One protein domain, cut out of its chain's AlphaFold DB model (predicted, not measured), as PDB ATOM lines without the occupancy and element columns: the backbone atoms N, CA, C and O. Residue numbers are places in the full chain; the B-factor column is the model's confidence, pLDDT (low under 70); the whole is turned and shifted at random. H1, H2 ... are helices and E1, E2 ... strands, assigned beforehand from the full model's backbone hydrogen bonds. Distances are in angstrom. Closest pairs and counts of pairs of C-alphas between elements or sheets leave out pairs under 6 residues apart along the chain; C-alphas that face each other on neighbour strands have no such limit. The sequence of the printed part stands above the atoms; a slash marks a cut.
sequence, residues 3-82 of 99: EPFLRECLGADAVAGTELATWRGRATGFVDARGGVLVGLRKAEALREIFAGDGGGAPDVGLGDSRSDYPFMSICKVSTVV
ATOM      1  N   GLU A   3       9.297  32.841 -32.213       92.38
ATOM      2  CA  GLU A   3      10.499  33.660 -32.370       92.38
ATOM      3  C   GLU A   3      10.543  34.918 -31.484       92.38
ATOM      4  O   GLU A   3      11.570  35.093 -30.828       92.38
ATOM      5  N   PRO A   4       9.480  35.745 -31.364       92.62
ATOM      6  CA  PRO A   4       9.528  36.915 -30.482       92.62
ATOM      7  C   PRO A   4       9.837  36.532 -29.034       92.62
ATOM      8  O   PRO A   4      10.710  37.119 -28.409       92.62
ATOM      9  N   PHE A   5       9.205  35.467 -28.529       92.25
ATOM     10  CA  PHE A   5       9.455  34.969 -27.177       92.25
ATOM     11  C   PHE A   5      10.898  34.478 -26.996       92.25
ATOM     12  O   PHE A   5      11.552  34.832 -26.019       92.25
ATOM     13  N   LEU A   6      11.420  33.679 -27.933       93.69
ATOM     14  CA  LEU A   6      12.786  33.149 -27.834       93.69
ATOM     15  C   LEU A   6      13.840  34.264 -27.886       93.69
ATOM     16  O   LEU A   6      14.820  34.213 -27.146       93.69
ATOM     17  N   ARG A   7      13.630  35.290 -28.715       93.31
ATOM     18  CA  ARG A   7      14.541  36.437 -28.803       93.31
ATOM     19  C   ARG A   7      14.441  37.334 -27.567       93.31
ATOM     20  O   ARG A   7      15.454  37.623 -26.943       93.31
ATOM     21  N   GLU A   8      13.234  37.739 -27.180       94.38
ATOM     22  CA  GLU A   8      13.030  38.741 -26.122       94.38
ATOM     23  C   GLU A   8      13.199  38.175 -24.708       94.38
ATOM     24  O   GLU A   8      13.702  38.867 -23.825       94.38
ATOM     25  N   CYS A   9      12.786  36.926 -24.470       93.00
ATOM     26  CA  CYS A   9      12.826  36.326 -23.134       93.00
ATOM     27  C   CYS A   9      14.056  35.444 -22.897       93.00
ATOM     28  O   CYS A   9      14.499  35.343 -21.754       93.00
ATOM     29  N   LEU A  10      14.591  34.790 -23.936       91.00
ATOM     30  CA  LEU A  10      15.726  33.863 -23.809       91.00
ATOM     31  C   LEU A  10      17.014  34.365 -24.475       91.00
ATOM     32  O   LEU A  10      18.051  33.733 -24.301       91.00
ATOM     33  N   GLY A  11      16.968  35.488 -25.200       93.69
ATOM     34  CA  GLY A  11      18.145  36.073 -25.841       93.69
ATOM     35  C   GLY A  11      18.679  35.254 -27.018       93.69
ATOM     36  O   GLY A  11      19.880  35.257 -27.249       93.69
ATOM     37  N   ALA A  12      17.820  34.520 -27.732       93.25
ATOM     38  CA  ALA A  12      18.248  33.745 -28.894       93.25
ATOM     39  C   ALA A  12      18.708  34.653 -30.052       93.25
ATOM     40  O   ALA A  12      17.970  35.549 -30.464       93.25
ATOM     41  N   ASP A  13      19.879  34.368 -30.628       92.94
ATOM     42  CA  ASP A  13      20.419  35.109 -31.781       92.94
ATOM     43  C   ASP A  13      19.737  34.727 -33.107       92.94
ATOM     44  O   ASP A  13      19.504  35.570 -33.977       92.94
ATOM     45  N   ALA A  14      19.369  33.451 -33.249       92.56
ATOM     46  CA  ALA A  14      18.696  32.901 -34.420       92.56
ATOM     47  C   ALA A  14      17.614  31.894 -34.010       92.56
ATOM     48  O   ALA A  14      17.747  31.176 -33.017       92.56
ATOM     49  N   VAL A  15      16.535  31.829 -34.794       93.81
ATOM     50  CA  VAL A  15      15.412  30.911 -34.572       93.81
ATOM     51  C   VAL A  15      15.031  30.264 -35.898       93.81
ATOM     52  O   VAL A  15      14.790  30.956 -36.880       93.81
ATOM     53  N   ALA A  16      14.930  28.934 -35.908       93.44
ATOM     54  CA  ALA A  16      14.334  28.173 -37.000       93.44
ATOM     55  C   ALA A  16      13.134  27.379 -36.474       93.44
ATOM     56  O   ALA A  16      13.209  26.725 -35.432       93.44
ATOM     57  N   GLY A  17      12.022  27.430 -37.204       94.00
ATOM     58  CA  GLY A  17      10.780  26.756 -36.844       94.00
ATOM     59  C   GLY A  17       9.973  26.345 -38.069       94.00
ATOM     60  O   GLY A  17      10.272  26.726 -39.197       94.00
ATOM     61  N   THR A  18       8.932  25.544 -37.839       94.94
ATOM     62  CA  THR A  18       7.902  25.320 -38.863       94.94
ATOM     63  C   THR A  18       7.031  26.564 -38.934       94.94
ATOM     64  O   THR A  18       6.375  26.905 -37.949       94.94
ATOM     65  N   GLU A  19       7.003  27.219 -40.089       93.12
ATOM     66  CA  GLU A  19       6.179  28.406 -40.295       93.12
ATOM     67  C   GLU A  19       4.829  28.062 -40.928       93.12
ATOM     68  O   GLU A  19       4.693  27.128 -41.725       93.12
ATOM     69  N   LEU A  20       3.808  28.830 -40.548       94.56
ATOM     70  CA  LEU A  20       2.475  28.739 -41.132       94.56
ATOM     71  C   LEU A  20       2.337  29.758 -42.259       94.56
ATOM     72  O   LEU A  20       2.708  30.921 -42.108       94.56
ATOM     73  N   ALA A  21       1.716  29.344 -43.359       95.75
ATOM     74  CA  ALA A  21       1.363  30.241 -44.442       95.75
ATOM     75  C   ALA A  21       0.380  31.305 -43.937       95.75
ATOM     76  O   ALA A  21      -0.627  30.993 -43.282       95.75
ATOM     77  N   THR A  22       0.647  32.563 -44.282       94.94
ATOM     78  CA  THR A  22      -0.198  33.698 -43.908       94.94
ATOM     79  C   THR A  22      -0.839  34.341 -45.130       94.94
ATOM     80  O   THR A  22      -0.265  34.401 -46.216       94.94
ATOM     81  N   TRP A  23      -2.057  34.842 -44.950       95.75
ATOM     82  CA  TRP A  23      -2.769  35.623 -45.949       95.75
ATOM     83  C   TRP A  23      -3.387  36.841 -45.279       95.75
ATOM     84  O   TRP A  23      -4.164  36.715 -44.331       95.75
ATOM     85  N   ARG A  24      -3.032  38.040 -45.758       96.31
ATOM     86  CA  ARG A  24      -3.523  39.322 -45.213       96.31
ATOM     87  C   ARG A  24      -3.382  39.411 -43.683       96.31
ATOM     88  O   ARG A  24      -4.332  39.763 -42.984       96.31
ATOM     89  N   GLY A  25      -2.206  39.033 -43.178       93.69
ATOM     90  CA  GLY A  25      -1.873  39.077 -41.750       93.69
ATOM     91  C   GLY A  25      -2.550  38.006 -40.889       93.69
ATOM     92  O   GLY A  25      -2.488  38.092 -39.668       93.69
ATOM     93  N   ARG A  26      -3.209  37.008 -41.490       94.75
ATOM     94  CA  ARG A  26      -3.855  35.903 -40.766       94.75
ATOM     95  C   ARG A  26      -3.219  34.571 -41.136       94.75
ATOM     96  O   ARG A  26      -2.963  34.324 -42.312       94.75
ATOM     97  N   ALA A  27      -2.990  33.710 -40.146       94.88
ATOM     98  CA  ALA A  27      -2.571  32.333 -40.386       94.88
ATOM     99  C   ALA A  27      -3.678  31.577 -41.133       94.88
ATOM    100  O   ALA A  27      -4.854  31.678 -40.786       94.88
ATOM    101  N   THR A  28      -3.298  30.827 -42.163       95.81
ATOM    102  CA  THR A  28      -4.244  30.077 -43.008       95.81
ATOM    103  C   THR A  28      -4.542  28.675 -42.474       95.81
ATOM    104  O   THR A  28      -5.462  28.023 -42.956       95.81
ATOM    105  N   GLY A  29      -3.761  28.202 -41.495       95.56
ATOM    106  CA  GLY A  29      -3.792  26.822 -40.999       95.56
ATOM    107  C   GLY A  29      -2.930  25.848 -41.811       95.56
ATOM    108  O   GLY A  29      -2.743  24.713 -41.385       95.56
ATOM    109  N   PHE A  30      -2.363  26.285 -42.939       96.81
ATOM    110  CA  PHE A  30      -1.426  25.494 -43.736       96.81
ATOM    111  C   PHE A  30       0.024  25.798 -43.362       96.81
ATOM    112  O   PHE A  30       0.358  26.921 -42.984       96.81
ATOM    113  N   VAL A  31       0.892  24.800 -43.510       96.44
ATOM    114  CA  VAL A  31       2.348  24.970 -43.416       96.44
ATOM    115  C   VAL A  31       2.841  25.768 -44.624       96.44
ATOM    116  O   VAL A  31       2.349  25.570 -45.738       96.44
ATOM    117  N   ASP A  32       3.806  26.663 -44.417       94.25
ATOM    118  CA  ASP A  32       4.461  27.368 -45.518       94.25
ATOM    119  C   ASP A  32       5.195  26.366 -46.424       94.25
ATOM    120  O   ASP A  32       6.062  25.606 -45.983       94.25
ATOM    121  N   ALA A  33       4.846  26.370 -47.711       91.88
ATOM    122  CA  ALA A  33       5.395  25.448 -48.698       91.88
ATOM    123  C   ALA A  33       6.914  25.596 -48.900       91.88
ATOM    124  O   ALA A  33       7.556  24.641 -49.336       91.88
ATOM    125  N   ARG A  34       7.497  26.763 -48.590       88.38
ATOM    126  CA  ARG A  34       8.940  27.015 -48.721       88.38
ATOM    127  C   ARG A  34       9.738  26.297 -47.634       88.38
ATOM    128  O   ARG A  34      10.766  25.706 -47.938       88.38
ATOM    129  N   GLY A  35       9.260  26.338 -46.389       85.19
ATOM    130  CA  GLY A  35       9.969  25.785 -45.226       85.19
ATOM    131  C   GLY A  35       9.570  24.350 -44.875       85.19
ATOM    132  O   GLY A  35      10.400  23.556 -44.427       85.19
ATOM    133  N   GLY A  36       8.312  23.976 -45.123       93.69
ATOM    134  CA  GLY A  36       7.769  22.684 -44.709       93.69
ATOM    135  C   GLY A  36       7.845  22.462 -43.192       93.69
ATOM    136  O   GLY A  36       7.949  23.403 -42.411       93.69
ATOM    137  N   VAL A  37       7.776  21.196 -42.770       96.25
ATOM    138  CA  VAL A  37       7.826  20.819 -41.347       96.25
ATOM    139  C   VAL A  37       9.272  20.589 -40.911       96.25
ATOM    140  O   VAL A  37       9.952  19.707 -41.435       96.25
ATOM    141  N   LEU A  38       9.733  21.350 -39.921       95.88
ATOM    142  CA  LEU A  38      11.098  21.305 -39.400       95.88
ATOM    143  C   LEU A  38      11.304  20.120 -38.437       95.88
ATOM    144  O   LEU A  38      11.172  20.244 -37.219       95.88
ATOM    145  N   VAL A  39      11.635  18.951 -38.989       96.38
ATOM    146  CA  VAL A  39      11.854  17.703 -38.238       96.38
ATOM    147  C   VAL A  39      12.978  16.868 -38.858       96.38
ATOM    148  O   VAL A  39      13.168  16.880 -40.075       96.38
ATOM    149  N   GLY A  40      13.726  16.119 -38.040       96.62
ATOM    150  CA  GLY A  40      14.730  15.180 -38.541       96.62
ATOM    151  C   GLY A  40      15.841  15.882 -39.320       96.62
ATOM    152  O   GLY A  40      16.443  16.841 -38.844       96.62
ATOM    153  N   LEU A  41      16.080  15.423 -40.552       96.75
ATOM    154  CA  LEU A  41      17.086  15.997 -41.453       96.75
ATOM    155  C   LEU A  41      16.882  17.495 -41.703       96.75
ATOM    156  O   LEU A  41      17.864  18.221 -41.794       96.75
ATOM    157  N   ARG A  42      15.637  17.985 -41.708       96.31
ATOM    158  CA  ARG A  42      15.368  19.416 -41.903       96.31
ATOM    159  C   ARG A  42      15.886  20.276 -40.749       96.31
ATOM    160  O   ARG A  42      16.325  21.394 -40.980       96.31
ATOM    161  N   LYS A  43      15.915  19.752 -39.514       96.56
ATOM    162  CA  LYS A  43      16.584  20.436 -38.388       96.56
ATOM    163  C   LYS A  43      18.092  20.552 -38.638       96.56
ATOM    164  O   LYS A  43      18.696  21.570 -38.326       96.56
ATOM    165  N   ALA A  44      18.687  19.516 -39.223       96.00
ATOM    166  CA  ALA A  44      20.106  19.475 -39.553       96.00
ATOM    167  C   ALA A  44      20.470  20.425 -40.707       96.00
ATOM    168  O   ALA A  44      21.540  21.029 -40.693       96.00
ATOM    169  N   GLU A  45      19.593  20.562 -41.702       95.19
ATOM    170  CA  GLU A  45      19.721  21.539 -42.791       95.19
ATOM    171  C   GLU A  45      19.618  22.970 -42.258       95.19
ATOM    172  O   GLU A  45      20.537  23.754 -42.475       95.19
ATOM    173  N   ALA A  46      18.590  23.271 -41.459       94.50
ATOM    174  CA  ALA A  46      18.430  24.588 -40.843       94.50
ATOM    175  C   ALA A  46      19.631  24.973 -39.962       94.50
ATOM    176  O   ALA A  46      20.085  26.113 -40.004       94.50
ATOM    177  N   LEU A  47      20.194  24.022 -39.203       94.62
ATOM    178  CA  LEU A  47      21.420  24.261 -38.438       94.62
ATOM    179  C   LEU A  47      22.578  24.673 -39.358       94.62
ATOM    180  O   LEU A  47      23.279  25.637 -39.074       94.62
ATOM    181  N   ARG A  48      22.776  23.979 -40.483       93.44
ATOM    182  CA  ARG A  48      23.838  24.338 -41.434       93.44
ATOM    183  C   ARG A  48      23.618  25.708 -42.057       93.44
ATOM    184  O   ARG A  48      24.591  26.424 -42.240       93.44
ATOM    185  N   GLU A  49      22.378  26.067 -42.374       92.06
ATOM    186  CA  GLU A  49      22.051  27.379 -42.939       92.06
ATOM    187  C   GLU A  49      22.346  28.514 -41.956       92.06
ATOM    188  O   GLU A  49      22.970  29.499 -42.344       92.06
ATOM    189  N   ILE A  50      21.968  28.356 -40.681       91.69
ATOM    190  CA  ILE A  50      22.244  29.351 -39.634       91.69
ATOM    191  C   ILE A  50      23.754  29.565 -39.479       91.69
ATOM    192  O   ILE A  50      24.220  30.700 -39.494       91.69
ATOM    193  N   PHE A  51      24.525  28.480 -39.381       87.88
ATOM    194  CA  PHE A  51      25.968  28.538 -39.120       87.88
ATOM    195  C   PHE A  51      26.827  28.689 -40.390       87.88
ATOM    196  O   PHE A  51      28.055  28.762 -40.306       87.88
ATOM    197  N   ALA A  52      26.217  28.767 -41.580       86.00
ATOM    198  CA  ALA A  52      26.945  28.949 -42.838       86.00
ATOM    199  C   ALA A  52      27.746  30.267 -42.868       86.00
ATOM    200  O   ALA A  52      28.776  30.338 -43.537       86.00
ATOM    201  N   GLY A  53      27.293  31.293 -42.137       76.12
ATOM    202  CA  GLY A  53      27.961  32.594 -42.033       76.12
ATOM    203  C   GLY A  53      29.185  32.622 -41.109       76.12
ATOM    204  O   GLY A  53      30.065  33.458 -41.302       76.12
ATOM    205  N   ASP A  54      29.300  31.680 -40.168       71.06
ATOM    206  CA  ASP A  54      30.284  31.718 -39.070       71.06
ATOM    207  C   ASP A  54      31.592  30.978 -39.403       71.06
ATOM    208  O   ASP A  54      32.247  30.376 -38.549       71.06
ATOM    209  N   GLY A  55      31.979  30.968 -40.681       69.88
ATOM    210  CA  GLY A  55      33.186  30.275 -41.141       69.88
ATOM    211  C   GLY A  55      33.055  28.748 -41.201       69.88
ATOM    212  O   GLY A  55      34.065  28.053 -41.299       69.88
ATOM    213  N   GLY A  56      31.826  28.216 -41.166       67.38
ATOM    214  CA  GLY A  56      31.537  26.797 -41.415       67.38
ATOM    215  C   GLY A  56      31.933  25.842 -40.283       67.38
ATOM    216  O   GLY A  56      32.032  24.634 -40.506       67.38
ATOM    217  N   GLY A  57      32.179  26.363 -39.078       81.25
ATOM    218  CA  GLY A  57      32.464  25.549 -37.901       81.25
ATOM    219  C   GLY A  57      31.236  24.780 -37.405       81.25
ATOM    220  O   GLY A  57      30.122  25.293 -37.398       81.25
ATOM    221  N   ALA A  58      31.446  23.543 -36.949       90.00
ATOM    222  CA  ALA A  58      30.422  22.791 -36.229       90.00
ATOM    223  C   ALA A  58      30.091  23.472 -34.884       90.00
ATOM    224  O   ALA A  58      31.032  23.849 -34.172       90.00
ATOM    225  N   PRO A  59      28.807  23.572 -34.485       92.38
ATOM    226  CA  PRO A  59      28.433  24.086 -33.170       92.38
ATOM    227  C   PRO A  59      29.045  23.257 -32.036       92.38
ATOM    228  O   PRO A  59      29.163  22.034 -32.141       92.38
ATOM    229  N   ASP A  60      29.416  23.906 -30.933       94.12
ATOM    230  CA  ASP A  60      30.059  23.223 -29.805       94.12
ATOM    231  C   ASP A  60      29.115  22.255 -29.082       94.12
ATOM    232  O   ASP A  60      29.516  21.141 -28.742       94.12
ATOM    233  N   VAL A  61      27.860  22.666 -28.870       95.06
ATOM    234  CA  VAL A  61      26.877  21.929 -28.066       95.06
ATOM    235  C   VAL A  61      25.554  21.778 -28.819       95.06
ATOM    236  O   VAL A  61      24.992  22.761 -29.296       95.06
ATOM    237  N   GLY A  62      25.034  20.551 -28.894       95.19
ATOM    238  CA  GLY A  62      23.688  20.228 -29.379       95.19
ATOM    239  C   GLY A  62      22.798  19.651 -28.274       95.19
ATOM    240  O   GLY A  62      23.168  18.684 -27.609       95.19
ATOM    241  N   LEU A  63      21.603  20.212 -28.089       95.50
ATOM    242  CA  LEU A  63      20.615  19.738 -27.114       95.50
ATOM    243  C   LEU A  63      19.346  19.295 -27.840       95.50
ATOM    244  O   LEU A  63      18.748  20.100 -28.550       95.50
ATOM    245  N   GLY A  64      18.924  18.048 -27.644       94.44
ATOM    246  CA  GLY A  64      17.675  17.513 -28.194       94.44
ATOM    247  C   GLY A  64      16.950  16.637 -27.181       94.44
ATOM    248  O   GLY A  64      17.530  16.256 -26.168       94.44
ATOM    249  N   ASP A  65      15.692  16.308 -27.431       94.25
ATOM    250  CA  ASP A  65      14.860  15.511 -26.518       94.25
ATOM    251  C   ASP A  65      14.341  14.223 -27.172       94.25
ATOM    252  O   ASP A  65      13.913  13.286 -26.493       94.25
ATOM    253  N   SER A  66      14.418  14.143 -28.500       93.94
ATOM    254  CA  SER A  66      13.783  13.098 -29.290       93.94
ATOM    255  C   SER A  66      14.716  12.521 -30.354       93.94
ATOM    256  O   SER A  66      15.721  13.104 -30.755       93.94
ATOM    257  N   ARG A  67      14.327  11.373 -30.926       96.06
ATOM    258  CA  ARG A  67      15.037  10.786 -32.080       96.06
ATOM    259  C   ARG A  67      15.059  11.708 -33.303       96.06
ATOM    260  O   ARG A  67      15.911  11.538 -34.169       96.06
ATOM    261  N   SER A  68      14.130  12.664 -33.389       96.19
ATOM    262  CA  SER A  68      14.088  13.622 -34.498       96.19
ATOM    263  C   SER A  68      15.234  14.637 -34.459       96.19
ATOM    264  O   SER A  68      15.489  15.290 -35.467       96.19
ATOM    265  N   ASP A  69      15.926  14.755 -33.327       97.06
ATOM    266  CA  ASP A  69      17.019  15.708 -33.117       97.06
ATOM    267  C   ASP A  69      18.384  15.124 -33.480       97.06
ATOM    268  O   ASP A  69      19.318  15.855 -33.806       97.06
ATOM    269  N   TYR A  70      18.485  13.792 -33.510       96.75
ATOM    270  CA  TYR A  70      19.739  13.080 -33.750       96.75
ATOM    271  C   TYR A  70      20.477  13.556 -35.013       96.75
ATOM    272  O   TYR A  70      21.701  13.682 -34.948       96.75
ATOM    273  N   PRO A  71      19.801  13.874 -36.140       97.75
ATOM    274  CA  PRO A  71      20.496  14.342 -37.334       97.75
ATOM    275  C   PRO A  71      21.202  15.693 -37.200       97.75
ATOM    276  O   PRO A  71      22.215  15.889 -37.863       97.75
ATOM    277  N   PHE A  72      20.687  16.635 -36.401       96.38
ATOM    278  CA  PHE A  72      21.408  17.892 -36.170       96.38
ATOM    279  C   PHE A  72      22.421  17.721 -35.035       96.38
ATOM    280  O   PHE A  72      23.524  18.249 -35.113       96.38
ATOM    281  N   MET A  73      22.079  16.938 -34.007       96.62
ATOM    282  CA  MET A  73      22.972  16.656 -32.882       96.62
ATOM    283  C   MET A  73      24.262  15.959 -33.332       96.62
ATOM    284  O   MET A  73      25.308  16.177 -32.731       96.62
ATOM    285  N   SER A  74      24.219  15.148 -34.392       96.50
ATOM    286  CA  SER A  74      25.417  14.511 -34.956       96.50
ATOM    287  C   SER A  74      26.365  15.485 -35.667       96.50
ATOM    288  O   SER A  74      27.492  15.106 -35.976       96.50
ATOM    289  N   ILE A  75      25.924  16.719 -35.937       95.56
ATOM    290  CA  ILE A  75      26.753  17.786 -36.514       95.56
ATOM    291  C   ILE A  75      27.530  18.515 -35.415       95.56
ATOM    292  O   ILE A  75      28.638  18.980 -35.668       95.56
ATOM    293  N   CYS A  76      26.969  18.628 -34.210       95.56
ATOM    294  CA  CYS A  76      27.603  19.329 -33.097       95.56
ATOM    295  C   CYS A  76      28.796  18.540 -32.533       95.56
ATOM    296  O   CYS A  76      28.820  17.309 -32.575       95.56
ATOM    297  N   LYS A  77      29.774  19.242 -31.949       95.50
ATOM    298  CA  LYS A  77      30.973  18.619 -31.355       95.50
ATOM    299  C   LYS A  77      30.627  17.743 -30.150       95.50
ATOM    300  O   LYS A  77      31.175  16.652 -30.002       95.50
ATOM    301  N   VAL A  78      29.724  18.221 -29.293       96.38
ATOM    302  CA  VAL A  78      29.172  17.482 -28.154       96.38
ATOM    303  C   VAL A  78      27.656  17.603 -28.182       96.38
ATOM    304  O   VAL A  78      27.122  18.682 -28.421       96.38
ATOM    305  N   SER A  79      26.954  16.508 -27.899       95.00
ATOM    306  CA  SER A  79      25.494  16.489 -27.899       95.00
ATOM    307  C   SER A  79      24.934  15.684 -26.737       95.00
ATOM    308  O   SER A  79      25.504  14.659 -26.364       95.00
ATOM    309  N   THR A  80      23.806  16.125 -26.175       93.81
ATOM    310  CA  THR A  80      23.125  15.406 -25.089       93.81
ATOM    311  C   THR A  80      21.610  15.397 -25.256       93.81
ATOM    312  O   THR A  80      21.015  16.355 -25.755       93.81
ATOM    313  N   VAL A  81      20.995  14.282 -24.851       93.25
ATOM    314  CA  VAL A  81      19.541  14.120 -24.834       93.25
ATOM    315  C   VAL A  81      19.011  14.593 -23.487       93.25
ATOM    316  O   VAL A  81      19.424  14.090 -22.442       93.25
ATOM    317  N   VAL A  82      18.081  15.542 -23.506       87.56
ATOM    318  CA  VAL A  82      17.500  16.152 -22.309       87.56
ATOM    319  C   VAL A  82      16.012  15.813 -22.262       87.56
ATOM    320  O   VAL A  82      15.226  16.353 -23.028       87.56
TER     321      VAL A  82
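AT A GLANCE: This is residues 3 to 82 of the 99 residues of an uncharacterized protein of Arundo donax (UniProt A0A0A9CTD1). The model is a loose, elongated shape with a small head at one end, made of helix H2, the short helix H3 and the parallel strand pair E3 and E4, and a hairpin of E1 and E2 at the other end. In the head, H3 lies between H2 and the strand pair; helix H1 lies off to one side, away from H2, H3 and the strands E2, E3 and E4. The printed part has 80 residues, with three named helices and four named strands in the order H1, E1, E2, H2, E3, H3, E4. There are two sheets of two strands, E1 and E2 antiparallel, E3 and E4 parallel, and the class is mixed, helices and strands. The whole is only just loose, close to compact, with a radius of gyration of the C-alphas of 14.2 A and spans of 42 by 26 by 26 A.

HOW THE PARTS SIT: E1, residues 20 to 23, and E2, residues 26 to 31, form a hairpin over a tight link, antiparallel at 139 degrees between their directions. N 21 and O 30 are 2.8 A apart and N 28 and O 21 are 2.9 A apart, both within hydrogen-bond range. E3, residues 61 to 64, and E4, residues 78 to 81, are parallel at 19 degrees, with N 62 and O 78 within hydrogen-bond range at 2.8 A and N 80 and O 62 at 3.0 A. With H3, residues 70 to 73, they form a strand-helix-strand unit, two parallel neighbour strands with a helix between them in the chain, and its crossover is right-handed. The closest C-alphas of E3 and H3 are those of Gly 62 and Met 73, 5.1 A apart. H2, residues 41 to 51, and H3 touch, the closest C-alphas being those of Ala 44 and Phe 72, 4.0 A apart. H2 and E4 are apart. H1, residues 3 to 10, is apart from H2, H3, E2, E3 and E4. In H1 and H2 every O i to N i+4 pair is within hydrogen-bond range; H3 is too short for such a pair.

IN THESE COORDINATES: H1 begins at C-alpha 3 (10.499, 33.660, -32.370) and is 10.0 A long from first to last C-alpha. E1 measures 9.9 A and E2 12.8 A. H2, the longest helix, begins at C-alpha 41 (17.086, 15.997, -41.453) and measures 15.5 A. E3 is 10.2 A long, H3 4.9 A, and E4 10.7 A, ending at C-alpha 81 (19.541, 14.120, -24.834).

THE WHOLE: The two C-alphas farthest apart, those of Arg 24 and Val 78, are 42.9 A apart. The printed part has no cut, and no link is long. The mean pLDDT of the printed part is 92.8; residues 55 to 56 are under 70.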